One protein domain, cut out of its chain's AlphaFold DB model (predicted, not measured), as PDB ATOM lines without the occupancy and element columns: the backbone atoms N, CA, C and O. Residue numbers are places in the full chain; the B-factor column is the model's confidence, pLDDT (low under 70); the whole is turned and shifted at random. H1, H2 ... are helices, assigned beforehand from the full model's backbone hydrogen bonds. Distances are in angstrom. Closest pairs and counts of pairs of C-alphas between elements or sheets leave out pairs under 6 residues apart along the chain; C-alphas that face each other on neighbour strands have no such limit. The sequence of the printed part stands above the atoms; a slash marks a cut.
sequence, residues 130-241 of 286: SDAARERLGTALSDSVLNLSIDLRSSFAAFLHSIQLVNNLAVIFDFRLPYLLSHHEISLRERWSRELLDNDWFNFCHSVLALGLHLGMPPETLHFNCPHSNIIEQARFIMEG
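Overview. This is residues 130 to 241 of the 286 residues of an uncharacterized protein of Necator americanus (UniProt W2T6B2). Three side-by-side helices, H2, H4 and H5, make a bundle; H1 packs on H2 and H4 near their beginnings, short H3 on H2. The 112 printed residues include named helices H1 to H5 and no named strand: all helix. The whole is compact, radius of gyration of the C-alphas 14.4 A, spans 44 by 25 by 21 A.

Along the chain. Find C-alpha 131 at (14.854, 30.118, 52.455); H1 runs to 142. Next come H2, 150 to 172, 33.6 A; H3, 183 to 187; H4, 194 to 214, 29.9 A. H5, 227 to 239, ends at (39.144, 35.191, 40.021).

Arrangement. H2 touches H4 with residues 163 to 170, closest at C-alphas 163 and 204, 6.7 A. H4 touches H5 with residues 204 to 212, closest at C-alphas 205 and 227, 5.2 A. Outside H2, 17 of 19, every helix O i to N i+4 pair is within hydrogen-bond range.

Size, cuts and confidence. The printed part has no cut; H4 to H5 is a long link; residues 143 to 146 and 241 have pLDDT under 70.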
ATOM      1  N   SER A 130      18.937  32.317  53.997       72.38
ATOM      2  CA  SER A 130      18.337  30.998  53.801       72.38
ATOM      3  C   SER A 130      16.865  31.133  53.424       72.38
ATOM      4  O   SER A 130      16.221  32.116  53.792       72.38
ATOM      5  N   ASP A 131      16.292  30.126  52.760       75.50
ATOM      6  CA  ASP A 131      14.854  30.118  52.455       75.50
ATOM      7  C   ASP A 131      14.008  30.290  53.726       75.50
ATOM      8  O   ASP A 131      13.036  31.041  53.737       75.50
ATOM      9  N   ALA A 132      14.437  29.686  54.837       80.19
ATOM     10  CA  ALA A 132      13.797  29.855  56.138       80.19
ATOM     11  C   ALA A 132      13.927  31.288  56.692       80.19
ATOM     12  O   ALA A 132      13.006  31.788  57.339       80.19
ATOM     13  N   ALA A 133      15.060  31.964  56.476       80.19
ATOM     14  CA  ALA A 133      15.223  33.369  56.847       80.19
ATOM     15  C   ALA A 133      14.378  34.288  55.954       80.19
ATOM     16  O   ALA A 133      13.742  35.200  56.473       80.19
ATOM     17  N   ARG A 134      14.297  34.005  54.646       84.81
ATOM     18  CA  ARG A 134      13.456  34.733  53.684       84.81
ATOM     19  C   ARG A 134      11.974  34.630  54.034       84.81
ATOM     20  O   ARG A 134      11.290  35.643  54.067       84.81
ATOM     21  N   GLU A 135      11.487  33.433  54.347       86.06
ATOM     22  CA  GLU A 135      10.090  33.209  54.740       86.06
ATOM     23  C   GLU A 135       9.728  33.946  56.041       86.06
ATOM     24  O   GLU A 135       8.690  34.615  56.125       86.06
ATOM     25  N   ARG A 136      10.614  33.895  57.048       85.62
ATOM     26  CA  ARG A 136      10.443  34.652  58.301       85.62
ATOM     27  C   ARG A 136      10.472  36.160  58.066       85.62
ATOM     28  O   ARG A 136       9.641  36.873  58.622       85.62
ATOM     29  N   LEU A 137      11.385  36.631  57.217       86.31
ATOM     30  CA  LEU A 137      11.487  38.032  56.825       86.31
ATOM     31  C   LEU A 137      10.223  38.497  56.092       86.31
ATOM     32  O   LEU A 137       9.689  39.543  56.432       86.31
ATOM     33  N   GLY A 138       9.696  37.699  55.160       86.38
ATOM     34  CA  GLY A 138       8.446  37.989  54.453       86.38
ATOM     35  C   GLY A 138       7.256  38.115  55.393       86.38
ATOM     36  O   GLY A 138       6.465  39.044  55.257       86.38
ATOM     37  N   THR A 139       7.169  37.240  56.395       86.00
ATOM     38  CA  THR A 139       6.123  37.315  57.425       86.00
ATOM     39  C   THR A 139       6.278  38.585  58.268       86.00
ATOM     40  O   THR A 139       5.341  39.368  58.364       86.00
ATOM     41  N   ALA A 140       7.479  38.856  58.790       84.62
ATOM     42  CA  ALA A 140       7.743  40.029  59.630       84.62
ATOM     43  C   ALA A 140       7.545  41.366  58.894       84.62
ATOM     44  O   ALA A 140       7.097  42.348  59.485       84.62
ATOM     45  N   LEU A 141       7.872  41.409  57.601       83.88
ATOM     46  CA  LEU A 141       7.708  42.588  56.754       83.88
ATOM     47  C   LEU A 141       6.259  42.805  56.300       83.88
ATOM     48  O   LEU A 141       5.891  43.939  56.015       83.88
ATOM     49  N   SER A 142       5.431  41.757  56.259       80.19
ATOM     50  CA  SER A 142       4.008  41.878  55.899       80.19
ATOM     51  C   SER A 142       3.200  42.680  56.911       80.19
ATOM     52  O   SER A 142       2.198  43.294  56.554       80.19
ATOM     53  N   ASP A 143       3.661  42.695  58.161       68.12
ATOM     54  CA  ASP A 143       2.917  43.239  59.287       68.12
ATOM     55  C   ASP A 143       3.331  44.683  59.655       68.12
ATOM     56  O   ASP A 143       2.817  45.218  60.642       68.12
ATOM     57  N   SER A 144       4.265  45.350  58.939       63.59
ATOM     58  CA  SER A 144       4.790  46.640  59.438       63.59
ATOM     59  C   SER A 144       5.513  47.612  58.481       63.59
ATOM     60  O   SER A 144       5.952  47.288  57.379       63.59
ATOM     61  N   VAL A 145       5.699  48.833  59.004       63.31
ATOM     62  CA  VAL A 145       6.683  49.853  58.598       63.31
ATOM     63  C   VAL A 145       8.040  49.412  59.154       63.31
ATOM     64  O   VAL A 145       8.309  49.642  60.326       63.31
ATOM     65  N   LEU A 146       8.829  48.685  58.353       68.38
ATOM     66  CA  LEU A 146      10.202  48.205  58.614       68.38
ATOM     67  C   LEU A 146      10.647  48.151  60.101       68.38
ATOM     68  O   LEU A 146      11.657  48.741  60.484       68.38
ATOM     69  N   ASN A 147       9.916  47.429  60.955       73.44
ATOM     70  CA  ASN A 147      10.264  47.257  62.368       73.44
ATOM     71  C   ASN A 147      10.649  45.799  62.626       73.44
ATOM     72  O   ASN A 147       9.868  45.003  63.144       73.44
ATOM     73  N   LEU A 148      11.853  45.441  62.182       76.81
ATOM     74  CA  LEU A 148      12.360  44.074  62.255       76.81
ATOM     75  C   LEU A 148      12.923  43.745  63.642       76.81
ATOM     76  O   LEU A 148      13.695  44.519  64.234       76.81
ATOM     77  N   SER A 149      12.595  42.544  64.119       80.38
ATOM     78  CA  SER A 149      13.222  41.930  65.287       80.38
ATOM     79  C   SER A 149      14.735  41.783  65.080       80.38
ATOM     80  O   SER A 149      15.223  41.691  63.951       80.38
ATOM     81  N   ILE A 150      15.499  41.796  66.177       78.75
ATOM     82  CA  ILE A 150      16.975  41.817  66.151       78.75
ATOM     83  C   ILE A 150      17.548  40.653  65.327       78.75
ATOM     84  O   ILE A 150      18.520  40.840  64.602       78.75
ATOM     85  N   ASP A 151      16.914  39.483  65.377       77.50
ATOM     86  CA  ASP A 151      17.315  38.275  64.654       77.50
ATOM     87  C   ASP A 151      17.095  38.348  63.131       77.50
ATOM     88  O   ASP A 151      17.751  37.623  62.384       77.50
ATOM     89  N   LEU A 152      16.223  39.240  62.647       79.62
ATOM     90  CA  LEU A 152      15.936  39.417  61.217       79.62
ATOM     91  C   LEU A 152      16.655  40.617  60.590       79.62
ATOM     92  O   LEU A 152      16.753  40.691  59.365       79.62
ATOM     93  N   ARG A 153      17.219  41.526  61.398       83.31
ATOM     94  CA  ARG A 153      17.972  42.692  60.898       83.31
ATOM     95  C   ARG A 153      19.174  42.283  60.055       83.31
ATOM     96  O   ARG A 153      19.345  42.816  58.964       83.31
ATOM     97  N   SER A 154      19.956  41.304  60.511       81.25
ATOM     98  CA  SER A 154      21.121  40.808  59.763       81.25
ATOM     99  C   SER A 154      20.718  40.160  58.438       81.25
ATOM    100  O   SER A 154      21.379  40.362  57.426       81.25
ATOM    101  N   SER A 155      19.596  39.434  58.425       82.25
ATOM    102  CA  SER A 155      19.043  38.814  57.213       82.25
ATOM    103  C   SER A 155      18.596  39.866  56.192       82.25
ATOM    104  O   SER A 155      18.910  39.764  55.008       82.25
ATOM    105  N   PHE A 156      17.909  40.913  56.650       85.94
ATOM    106  CA  PHE A 156      17.486  42.020  55.794       85.94
ATOM    107  C   PHE A 156      18.673  42.845  55.273       85.94
ATOM    108  O   PHE A 156      18.728  43.160  54.086       85.94
ATOM    109  N   ALA A 157      19.664  43.130  56.123       84.94
ATOM    110  CA  ALA A 157      20.890  43.811  55.713       84.94
ATOM    111  C   ALA A 157      21.670  42.998  54.667       84.94
ATOM    112  O   ALA A 157      22.094  43.550  53.655       84.94
ATOM    113  N   ALA A 158      21.806  41.680  54.857       84.25
ATOM    114  CA  ALA A 158      22.456  40.799  53.887       84.25
ATOM    115  C   ALA A 158      21.760  40.833  52.515       84.25
ATOM    116  O   ALA A 158      22.432  40.892  51.484       84.25
ATOM    117  N   PHE A 159      20.423  40.862  52.493       87.88
ATOM    118  CA  PHE A 159      19.650  41.031  51.262       87.88
ATOM    119  C   PHE A 159      19.952  42.371  50.568       87.88
ATOM    120  O   PHE A 159      20.299  42.383  49.385       87.88
ATOM    121  N   LEU A 160      19.902  43.488  51.302       89.62
ATOM    122  CA  LEU A 160      20.176  44.821  50.750       89.62
ATOM    123  C   LEU A 160      21.607  44.958  50.220       89.62
ATOM    124  O   LEU A 160      21.818  45.428  49.100       89.62
ATOM    125  N   HIS A 161      22.598  44.508  50.990       89.75
ATOM    126  CA  HIS A 161      23.996  44.555  50.571       89.75
ATOM    127  C   HIS A 161      24.262  43.675  49.350       89.75
ATOM    128  O   HIS A 161      25.046  44.061  48.485       89.75
ATOM    129  N   SER A 162      23.573  42.540  49.226       90.56
ATOM    130  CA  SER A 162      23.700  41.682  48.047       90.56
ATOM    131  C   SER A 162      23.116  42.337  46.793       90.56
ATOM    132  O   SER A 162      23.710  42.232  45.722       90.56
ATOM    133  N   ILE A 163      22.018  43.090  46.916       91.62
ATOM    134  CA  ILE A 163      21.502  43.925  45.818       91.62
ATOM    135  C   ILE A 163      22.530  44.986  45.413       91.62
ATOM    136  O   ILE A 163      22.832  45.133  44.227       91.62
ATOM    137  N   GLN A 164      23.105  45.702  46.385       91.88
ATOM    138  CA  GLN A 164      24.121  46.719  46.104       91.88
ATOM    139  C   GLN A 164      25.356  46.118  45.420       91.88
ATOM    140  O   GLN A 164      25.883  46.700  44.472       91.88
ATOM    141  N   LEU A 165      25.798  44.941  45.867       91.56
ATOM    142  CA  LEU A 165      26.908  44.219  45.259       91.56
ATOM    143  C   LEU A 165      26.618  43.886  43.793       91.56
ATOM    144  O   LEU A 165      27.453  44.161  42.938       91.56
ATOM    145  N   VAL A 166      25.432  43.359  43.481       92.62
ATOM    146  CA  VAL A 166      25.044  43.031  42.099       92.62
ATOM    147  C   VAL A 166      24.985  44.273  41.215       92.62
ATOM    148  O   VAL A 166      25.467  44.223  40.086       92.62
ATOM    149  N   ASN A 167      24.473  45.399  41.719       91.38
ATOM    150  CA  ASN A 167      24.508  46.667  40.987       91.38
ATOM    151  C   ASN A 167      25.942  47.106  40.671       91.38
ATOM    152  O   ASN A 167      26.235  47.496  39.542       91.38
ATOM    153  N   ASN A 168      26.845  47.011  41.648       91.44
ATOM    154  CA  ASN A 168      28.248  47.361  41.451       91.44
ATOM    155  C   ASN A 168      28.918  46.431  40.428       91.44
ATOM    156  O   ASN A 168      29.620  46.908  39.541       91.44
ATOM    157  N   LEU A 169      28.673  45.118  40.514       90.56
ATOM    158  CA  LEU A 169      29.189  44.146  39.549       90.56
ATOM    159  C   LEU A 169      28.659  44.428  38.140       90.56
ATOM    160  O   LEU A 169      29.432  44.429  37.190       90.56
ATOM    161  N   ALA A 170      27.369  44.734  38.004       90.62
ATOM    162  CA  ALA A 170      26.769  45.081  36.722       90.62
ATOM    163  C   ALA A 170      27.451  46.301  36.079       90.62
ATOM    164  O   ALA A 170      27.772  46.267  34.898       90.62
ATOM    165  N   VAL A 171      27.765  47.339  36.865       90.44
ATOM    166  CA  VAL A 171      28.523  48.508  36.384       90.44
ATOM    167  C   VAL A 171      29.952  48.136  35.977       90.44
ATOM    168  O   VAL A 171      30.418  48.577  34.931       90.44
ATOM    169  N   ILE A 172      30.649  47.322  36.777       89.94
ATOM    170  CA  ILE A 172      32.035  46.903  36.499       89.94
ATOM    171  C   ILE A 172      32.127  46.106  35.193       89.94
ATOM    172  O   ILE A 172      33.072  46.292  34.428       89.94
ATOM    173  N   PHE A 173      31.151  45.237  34.936       88.56
ATOM    174  CA  PHE A 173      31.117  44.378  33.752       88.56
ATOM    175  C   PHE A 173      30.359  44.984  32.562       88.56
ATOM    176  O   PHE A 173      30.119  44.276  31.591       88.56
ATOM    177  N   ASP A 174      29.992  46.271  32.617       89.50
ATOM    178  CA  ASP A 174      29.189  46.955  31.586       89.50
ATOM    179  C   ASP A 174      27.910  46.175  31.209       89.50
ATOM    180  O   ASP A 174      27.476  46.100  30.056       89.50
ATOM    181  N   PHE A 175      27.297  45.550  32.216       90.56
ATOM    182  CA  PHE A 175      26.092  44.751  32.078       90.56
ATOM    183  C   PHE A 175      24.867  45.547  32.515       90.56
ATOM    184  O   PHE A 175      24.781  46.070  33.627       90.56
ATOM    185  N   ARG A 176      23.850  45.585  31.654       92.19
ATOM    186  CA  ARG A 176      22.561  46.177  32.001       92.19
ATOM    187  C   ARG A 176      21.676  45.144  32.691       92.19
ATOM    188  O   ARG A 176      21.218  44.199  32.052       92.19
ATOM    189  N   LEU A 177      21.374  45.376  33.969       90.25
ATOM    190  CA  LEU A 177      20.460  44.519  34.723       90.25
ATOM    191  C   LEU A 177      19.069  44.441  34.057       90.25
ATOM    192  O   LEU A 177      18.555  45.468  33.598       90.25
ATOM    193  N   PRO A 178      18.427  43.253  34.035       90.75
ATOM    194  CA  PRO A 178      17.073  43.086  33.500       90.75
ATOM    195  C   PRO A 178      16.014  43.895  34.257       90.75
ATOM    196  O   PRO A 178      15.015  44.308  33.669       90.75
ATOM    197  N   TYR A 179      16.244  44.126  35.551       91.25
ATOM    198  CA  TYR A 179      15.357  44.864  36.440       91.25
ATOM    199  C   TYR A 179      16.129  45.969  37.155       91.25
ATOM    200  O   TYR A 179      17.300  45.803  37.497       91.25
ATOM    201  N   LEU A 180      15.461  47.096  37.396       85.44
ATOM    202  CA  LEU A 180      16.010  48.161  38.226       85.44
ATOM    203  C   LEU A 180      15.886  47.743  39.692       85.44
ATOM    204  O   LEU A 180      14.791  47.735  40.247       85.44
ATOM    205  N   LEU A 181      17.010  47.382  40.305       86.25
ATOM    206  CA  LEU A 181      17.091  47.030  41.718       86.25
ATOM    207  C   LEU A 181      17.787  48.159  42.468       86.25
ATOM    208  O   LEU A 181      19.010  48.214  42.515       86.25
ATOM    209  N   SER A 182      17.034  49.087  43.046       85.31
ATOM    210  CA  SER A 182      17.633  50.201  43.782       85.31
ATOM    211  C   SER A 182      17.773  49.860  45.263       85.31
ATOM    212  O   SER A 182      16.783  49.785  45.988       85.31
ATOM    213  N   HIS A 183      19.015  49.715  45.736       87.19
ATOM    214  CA  HIS A 183      19.306  49.598  47.170       87.19
ATOM    215  C   HIS A 183      18.653  50.737  47.968       87.19
ATOM    216  O   HIS A 183      18.053  50.501  49.014       87.19
ATOM    217  N   HIS A 184      18.738  51.966  47.454       86.88
ATOM    218  CA  HIS A 184      18.187  53.154  48.099       86.88
ATOM    219  C   HIS A 184      16.657  53.102  48.220       86.88
ATOM    220  O   HIS A 184      16.127  53.288  49.314       86.88
ATOM    221  N   GLU A 185      15.945  52.792  47.130       88.06
ATOM    222  CA  GLU A 185      14.473  52.738  47.137       88.06
ATOM    223  C   GLU A 185      13.945  51.616  48.031       88.06
ATOM    224  O   GLU A 185      12.928  51.784  48.700       88.06
ATOM    225  N   ILE A 186      14.638  50.476  48.062       88.31
ATOM    226  CA  ILE A 186      14.258  49.342  48.906       88.31
ATOM    227  C   ILE A 186      14.522  49.668  50.386       88.31
ATOM    228  O   ILE A 186      13.688  49.366  51.238       88.31
ATOM    229  N   SER A 187      15.641  50.328  50.697       85.56
ATOM    230  CA  SER A 187      16.029  50.667  52.075       85.56
ATOM    231  C   SER A 187      15.139  51.739  52.706       85.56
ATOM    232  O   SER A 187      14.841  51.666  53.895       85.56
ATOM    233  N   LEU A 188      14.708  52.732  51.923       84.75
ATOM    234  CA  LEU A 188      13.859  53.835  52.394       84.75
ATOM    235  C   LEU A 188      12.360  53.551  52.268       84.75
ATOM    236  O   LEU A 188      11.535  54.437  52.491       84.75
ATOM    237  N   ARG A 189      11.987  52.328  51.888       87.12
ATOM    238  CA  ARG A 189      10.592  51.973  51.660       87.12
ATOM    239  C   ARG A 189       9.794  52.053  52.963       87.12
ATOM    240  O   ARG A 189      10.021  51.286  53.894       87.12
ATOM    241  N   GLU A 190       8.799  52.940  52.989       80.75
ATOM    242  CA  GLU A 190       7.958  53.174  54.171       80.75
ATOM    243  C   GLU A 190       7.052  51.986  54.523       80.75
ATOM    244  O   GLU A 190       6.698  51.800  55.683       80.75
ATOM    245  N   ARG A 191       6.636  51.183  53.538       84.69
ATOM    246  CA  ARG A 191       5.723  50.054  53.751       84.69
ATOM    247  C   ARG A 191       6.194  48.811  53.031       84.69
ATOM    248  O   ARG A 191       6.522  48.862  51.847       84.69
ATOM    249  N   TRP A 192       6.141  47.697  53.740       88.25
ATOM    250  CA  TRP A 192       6.442  46.393  53.191       88.25
ATOM    251  C   TRP A 192       5.196  45.513  53.108       88.25
ATOM    252  O   TRP A 192       4.228  45.695  53.841       88.25
ATOM    253  N   SER A 193       5.227  44.580  52.161       87.31
ATOM    254  CA  SER A 193       4.291  43.464  52.059       87.31
ATOM    255  C   SER A 193       5.059  42.225  51.608       87.31
ATOM    256  O   SER A 193       6.169  42.342  51.068       87.31
ATOM    257  N   ARG A 194       4.478  41.036  51.802       86.69
ATOM    258  CA  ARG A 194       5.070  39.784  51.317       86.69
ATOM    259  C   ARG A 194       5.301  39.813  49.813       86.69
ATOM    260  O   ARG A 194       6.373  39.449  49.351       86.69
ATOM    261  N   GLU A 195       4.319  40.302  49.065       89.38
ATOM    262  CA  GLU A 195       4.363  40.369  47.605       89.38
ATOM    263  C   GLU A 195       5.483  41.292  47.119       89.38
ATOM    264  O   GLU A 195       6.138  40.992  46.123       89.38
ATOM    265  N   LEU A 196       5.731  42.400  47.827       89.31
ATOM    266  CA  LEU A 196       6.837  43.302  47.511       89.31
ATOM    267  C   LEU A 196       8.195  42.636  47.745       89.31
ATOM    268  O   LEU A 196       9.069  42.742  46.888       89.31
ATOM    269  N   LEU A 197       8.363  41.922  48.865       89.38
ATOM    270  CA  LEU A 197       9.594  41.173  49.128       89.38
ATOM    271  C   LEU A 197       9.807  40.061  48.099       89.38
ATOM    272  O   LEU A 197      10.912  39.922  47.582       89.38
ATOM    273  N   ASP A 198       8.769  39.287  47.788       90.19
ATOM    274  CA  ASP A 198       8.853  38.194  46.819       90.19
ATOM    275  C   ASP A 198       9.174  38.718  45.409       90.19
ATOM    276  O   ASP A 198       9.971  38.108  44.694       90.19
ATOM    277  N   ASN A 199       8.628  39.877  45.025       92.31
ATOM    278  CA  ASN A 199       8.957  40.543  43.765       92.31
ATOM    279  C   ASN A 199      10.418  41.023  43.731       92.31
ATOM    280  O   ASN A 199      11.148  40.713  42.790       92.31
ATOM    281  N   ASP A 200      10.878  41.733  44.766       92.19
ATOM    282  CA  ASP A 200      12.269  42.198  44.836       92.19
ATOM    283  C   ASP A 200      13.251  41.015  44.855       92.19
ATOM    284  O   ASP A 200      14.282  41.048  44.181       92.19
ATOM    285  N   TRP A 201      12.905  39.937  45.563       91.75
ATOM    286  CA  TRP A 201      13.679  38.699  45.588       91.75
ATOM    287  C   TRP A 201      13.733  38.027  44.214       91.75
ATOM    288  O   TRP A 201      14.811  37.658  43.755       91.75
ATOM    289  N   PHE A 202      12.599  37.906  43.521       92.88
ATOM    290  CA  PHE A 202      12.550  37.365  42.162       92.88
ATOM    291  C   PHE A 202      13.426  38.180  41.200       92.88
ATOM    292  O   PHE A 202      14.231  37.612  40.453       92.88
ATOM    293  N   ASN A 203      13.320  39.510  41.252       94.31
ATOM    294  CA  ASN A 203      14.110  40.418  40.423       94.31
ATOM    295  C   ASN A 203      15.607  40.299  40.731       94.31
ATOM    296  O   ASN A 203      16.428  40.303  39.809       94.31
ATOM    297  N   PHE A 204      15.962  40.146  42.008       93.88
ATOM    298  CA  PHE A 204      17.326  39.887  42.464       93.88
ATOM    299  C   PHE A 204      17.865  38.554  41.928       93.88
ATOM    300  O   PHE A 204      18.904  38.545  41.266       93.88
ATOM    301  N   CYS A 205      17.130  37.453  42.108       92.75
ATOM    302  CA  CYS A 205      17.470  36.134  41.571       92.75
ATOM    303  C   CYS A 205      17.715  36.169  40.062       92.75
ATOM    304  O   CYS A 205      18.739  35.684  39.575       92.75
ATOM    305  N   HIS A 206      16.804  36.794  39.318       94.25
ATOM    306  CA  HIS A 206      16.916  36.906  37.871       94.25
ATOM    307  C   HIS A 206      18.110  37.768  37.444       94.25
ATOM    308  O   HIS A 206      18.809  37.425  36.495       94.25
ATOM    309  N   SER A 207      18.370  38.866  38.153       95.44
ATOM    310  CA  SER A 207      19.501  39.758  37.877       95.44
ATOM    311  C   SER A 207      20.843  39.064  38.101       95.44
ATOM    312  O   SER A 207      21.720  39.145  37.243       95.44
ATOM    313  N   VAL A 208      20.977  38.314  39.198       94.75
ATOM    314  CA  VAL A 208      22.168  37.501  39.483       94.75
ATOM    315  C   VAL A 208      22.364  36.417  38.426       94.75
ATOM    316  O   VAL A 208      23.477  36.230  37.941       94.75
ATOM    317  N   LEU A 209      21.298  35.702  38.057       94.12
ATOM    318  CA  LEU A 209      21.367  34.643  37.051       94.12
ATOM    319  C   LEU A 209      21.778  35.205  35.682       94.12
ATOM    320  O   LEU A 209      22.676  34.669  35.037       94.12
ATOM    321  N   ALA A 210      21.157  36.311  35.261       94.50
ATOM    322  CA  ALA A 210      21.457  36.967  33.995       94.50
ATOM    323  C   ALA A 210      22.899  37.496  33.946       94.50
ATOM    324  O   ALA A 210      23.556  37.349  32.917       94.50
ATOM    325  N   LEU A 211      23.408  38.041  35.056       94.06
ATOM    326  CA  LEU A 211      24.808  38.447  35.173       94.06
ATOM    327  C   LEU A 211      25.754  37.244  35.030       94.06
ATOM    328  O   LEU A 211      26.705  37.317  34.260       94.06
ATOM    329  N   GLY A 212      25.477  36.118  35.694       92.69
ATOM    330  CA  GLY A 212      26.293  34.903  35.566       92.69
ATOM    331  C   GLY A 212      26.354  34.375  34.131       92.69
ATOM    332  O   GLY A 212      27.429  34.054  33.626       92.69
ATOM    333  N   LEU A 213      25.213  34.359  33.436       92.44
ATOM    334  CA  LEU A 213      25.153  33.996  32.018       92.44
ATOM    335  C   LEU A 213      25.921  34.991  31.137       92.44
ATOM    336  O   LEU A 213      26.608  34.579  30.206       92.44
ATOM    337  N   HIS A 214      25.840  36.290  31.440       91.25
ATOM    338  CA  HIS A 214      26.592  37.327  30.731       91.25
ATOM    339  C   HIS A 214      28.110  37.168  30.899       91.25
ATOM    340  O   HIS A 214      28.852  37.329  29.934       91.25
ATOM    341  N   LEU A 215      28.562  36.772  32.092       90.44
ATOM    342  CA  LEU A 215      29.964  36.443  32.363       90.44
ATOM    343  C   LEU A 215      30.439  35.180  31.620       90.44
ATOM    344  O   LEU A 215      31.639  34.928  31.566       90.44
ATOM    345  N   GLY A 216      29.527  34.409  31.016       89.88
ATOM    346  CA  GLY A 216      29.836  33.192  30.266       89.88
ATOM    347  C   GLY A 216      29.805  31.915  31.105       89.88
ATOM    348  O   GLY A 216      30.339  30.895  30.671       89.88
ATOM    349  N   MET A 217      29.196  31.945  32.294       90.00
ATOM    350  CA  MET A 217      29.055  30.742  33.115       90.00
ATOM    351  C   MET A 217      28.066  29.747  32.482       90.00
ATOM    352  O   MET A 217      27.019  30.168  31.977       90.00
ATOM    353  N   PRO A 218      28.341  28.430  32.537       88.75
ATOM    354  CA  PRO A 218      27.410  27.415  32.056       88.75
ATOM    355  C   PRO A 218      26.080  27.459  32.833       88.75
ATOM    356  O   PRO A 218      26.113  27.502  34.071       88.75
ATOM    357  N   PRO A 219      24.910  27.410  32.163       88.75
ATOM    358  CA  PRO A 219      23.604  27.439  32.827       88.75
ATOM    359  C   PRO A 219      23.425  26.357  33.896       88.75
ATOM    360  O   PRO A 219      22.716  26.569  34.874       88.75
ATOM    361  N   GLU A 220      24.089  25.211  33.741       87.62
ATOM    362  CA  GLU A 220      24.022  24.072  34.660       87.62
ATOM    363  C   GLU A 220      24.660  24.369  36.025       87.62
ATOM    364  O   GLU A 220      24.370  23.680  37.001       87.62
ATOM    365  N   THR A 221      25.518  25.392  36.099       85.12
ATOM    366  CA  THR A 221      26.191  25.827  37.336       85.12
ATOM    367  C   THR A 221      25.424  26.907  38.099       85.12
ATOM    368  O   THR A 221      25.802  27.257  39.214       85.12
ATOM    369  N   LEU A 222      24.348  27.442  37.511       87.50
ATOM    370  CA  LEU A 222      23.567  28.539  38.071       87.50
ATOM    371  C   LEU A 222      22.201  28.046  38.555       87.50
ATOM    372  O   LEU A 222      21.466  27.360  37.846       87.50
ATOM    373  N   HIS A 223      21.814  28.459  39.760       88.50
ATOM    374  CA  HIS A 223      20.547  28.066  40.374       88.50
ATOM    375  C   HIS A 223      19.672  29.285  40.655       88.50
ATOM    376  O   HIS A 223      20.032  30.134  41.467       88.50
ATOM    377  N   PHE A 224      18.500  29.369  40.020       87.06
ATOM    378  CA  PHE A 224      17.632  30.552  40.110       87.06
ATOM    379  C   PHE A 224      17.286  30.953  41.554       87.06
ATOM    380  O   PHE A 224      17.410  32.117  41.909       87.06
ATOM    381  N   ASN A 225      16.935  29.991  42.411       84.44
ATOM    382  CA  ASN A 225      16.542  30.260  43.799       84.44
ATOM    383  C   ASN A 225      17.727  30.447  44.764       84.44
ATOM    384  O   ASN A 225      17.511  30.644  45.957       84.44
ATOM    385  N   CYS A 226      18.974  30.391  44.286       86.62
ATOM    386  CA  CYS A 226      20.168  30.467  45.131       86.62
ATOM    387  C   CYS A 226      21.088  31.633  44.719       86.62
ATOM    388  O   CYS A 226      22.258  31.409  44.401       86.62
ATOM    389  N   PRO A 227      20.602  32.890  44.741       89.38
ATOM    390  CA  PRO A 227      21.353  34.035  44.229       89.38
ATOM    391  C   PRO A 227      22.692  34.244  44.947       89.38
ATOM    392  O   PRO A 227      23.703  34.468  44.295       89.38
ATOM    393  N   HIS A 228      22.751  34.092  46.272       87.31
ATOM    394  CA  HIS A 228      24.008  34.232  47.020       87.31
ATOM    395  C   HIS A 228      25.050  33.176  46.621       87.31
ATOM    396  O   HIS A 228      26.223  33.502  46.465       87.31
ATOM    397  N   SER A 229      24.620  31.928  46.397       85.31
ATOM    398  CA  SER A 229      25.508  30.872  45.898       85.31
ATOM    399  C   SER A 229      26.032  31.224  44.510       85.31
ATOM    400  O   SER A 229      27.232  31.135  44.271       85.31
ATOM    401  N   ASN A 230      25.158  31.696  43.619       90.12
ATOM    402  CA  ASN A 230      25.559  32.118  42.279       90.12
ATOM    403  C   ASN A 230      26.555  33.286  42.321       90.12
ATOM    404  O   ASN A 230      27.506  33.269  41.555       90.12
ATOM    405  N   ILE A 231      26.380  34.272  43.210       90.62
ATOM    406  CA  ILE A 231      27.334  35.387  43.379       90.62
ATOM    407  C   ILE A 231      28.714  34.860  43.802       90.62
ATOM    408  O   ILE A 231      29.732  35.314  43.283       90.62
ATOM    409  N   ILE A 232      28.763  33.889  44.719       86.81
ATOM    410  CA  ILE A 232      30.023  33.273  45.159       86.81
ATOM    411  C   ILE A 232      30.699  32.533  43.997       86.81
ATOM    412  O   ILE A 232      31.898  32.712  43.783       86.81
ATOM    413  N   GLU A 233      29.953  31.734  43.232       85.94
ATOM    414  CA  GLU A 233      30.509  31.036  42.066       85.94
ATOM    415  C   GLU A 233      30.939  32.014  40.962       85.94
ATOM    416  O   GLU A 233      31.995  31.825  40.367       85.94
ATOM    417  N   GLN A 234      30.193  33.102  40.737       90.06
ATOM    418  CA  GLN A 234      30.588  34.182  39.825       90.06
ATOM    419  C   GLN A 234      31.915  34.808  40.251       90.06
ATOM    420  O   GLN A 234      32.810  34.979  39.426       90.06
ATOM    421  N   ALA A 235      32.079  35.110  41.541       87.25
ATOM    422  CA  ALA A 235      33.328  35.650  42.064       87.25
ATOM    423  C   ALA A 235      34.502  34.682  41.843       87.25
ATOM    424  O   ALA A 235      35.569  35.115  41.408       87.25
ATOM    425  N   ARG A 236      34.311  33.377  42.087       83.19
ATOM    426  CA  ARG A 236      35.336  32.359  41.797       83.19
ATOM    427  C   ARG A 236      35.677  32.307  40.315       83.19
ATOM    428  O   ARG A 236      36.848  32.403  39.970       83.19
ATOM    429  N   PHE A 237      34.663  32.257  39.456       86.50
ATOM    430  CA  PHE A 237      34.822  32.227  38.004       86.50
ATOM    431  C   PHE A 237      35.642  33.422  37.483       86.50
ATOM    432  O   PHE A 237      36.556  33.253  36.676       86.50
ATOM    433  N   ILE A 238      35.378  34.627  38.004       85.94
ATOM    434  CA  ILE A 238      36.141  35.842  37.679       85.94
ATOM    435  C   ILE A 238      37.593  35.736  38.175       85.94
ATOM    436  O   ILE A 238      38.525  36.051  37.433       85.94
ATOM    437  N   MET A 239      37.805  35.297  39.421       81.19
ATOM    438  CA  MET A 239      39.144  35.191  40.021       81.19
ATOM    439  C   MET A 239      40.020  34.121  39.357       81.19
ATOM    440  O   MET A 239      41.239  34.276  39.307       81.19
ATOM    441  N   GLU A 240      39.416  33.060  38.823       81.56
ATOM    442  CA  GLU A 240      40.106  31.970  38.122       81.56
ATOM    443  C   GLU A 240      40.537  32.346  36.688       81.56
ATOM    444  O   GLU A 240      41.199  31.561  36.009       81.56
ATOM    445  N   GLY A 241      40.251  33.578  36.241       59.69
ATOM    446  CA  GLY A 241      40.868  34.176  35.054       59.69
ATOM    447  C   GLY A 241      40.266  33.727  33.725       59.69
ATOM    448  O   GLY A 241      40.951  33.754  32.700       59.69
TER     449      GLY A 241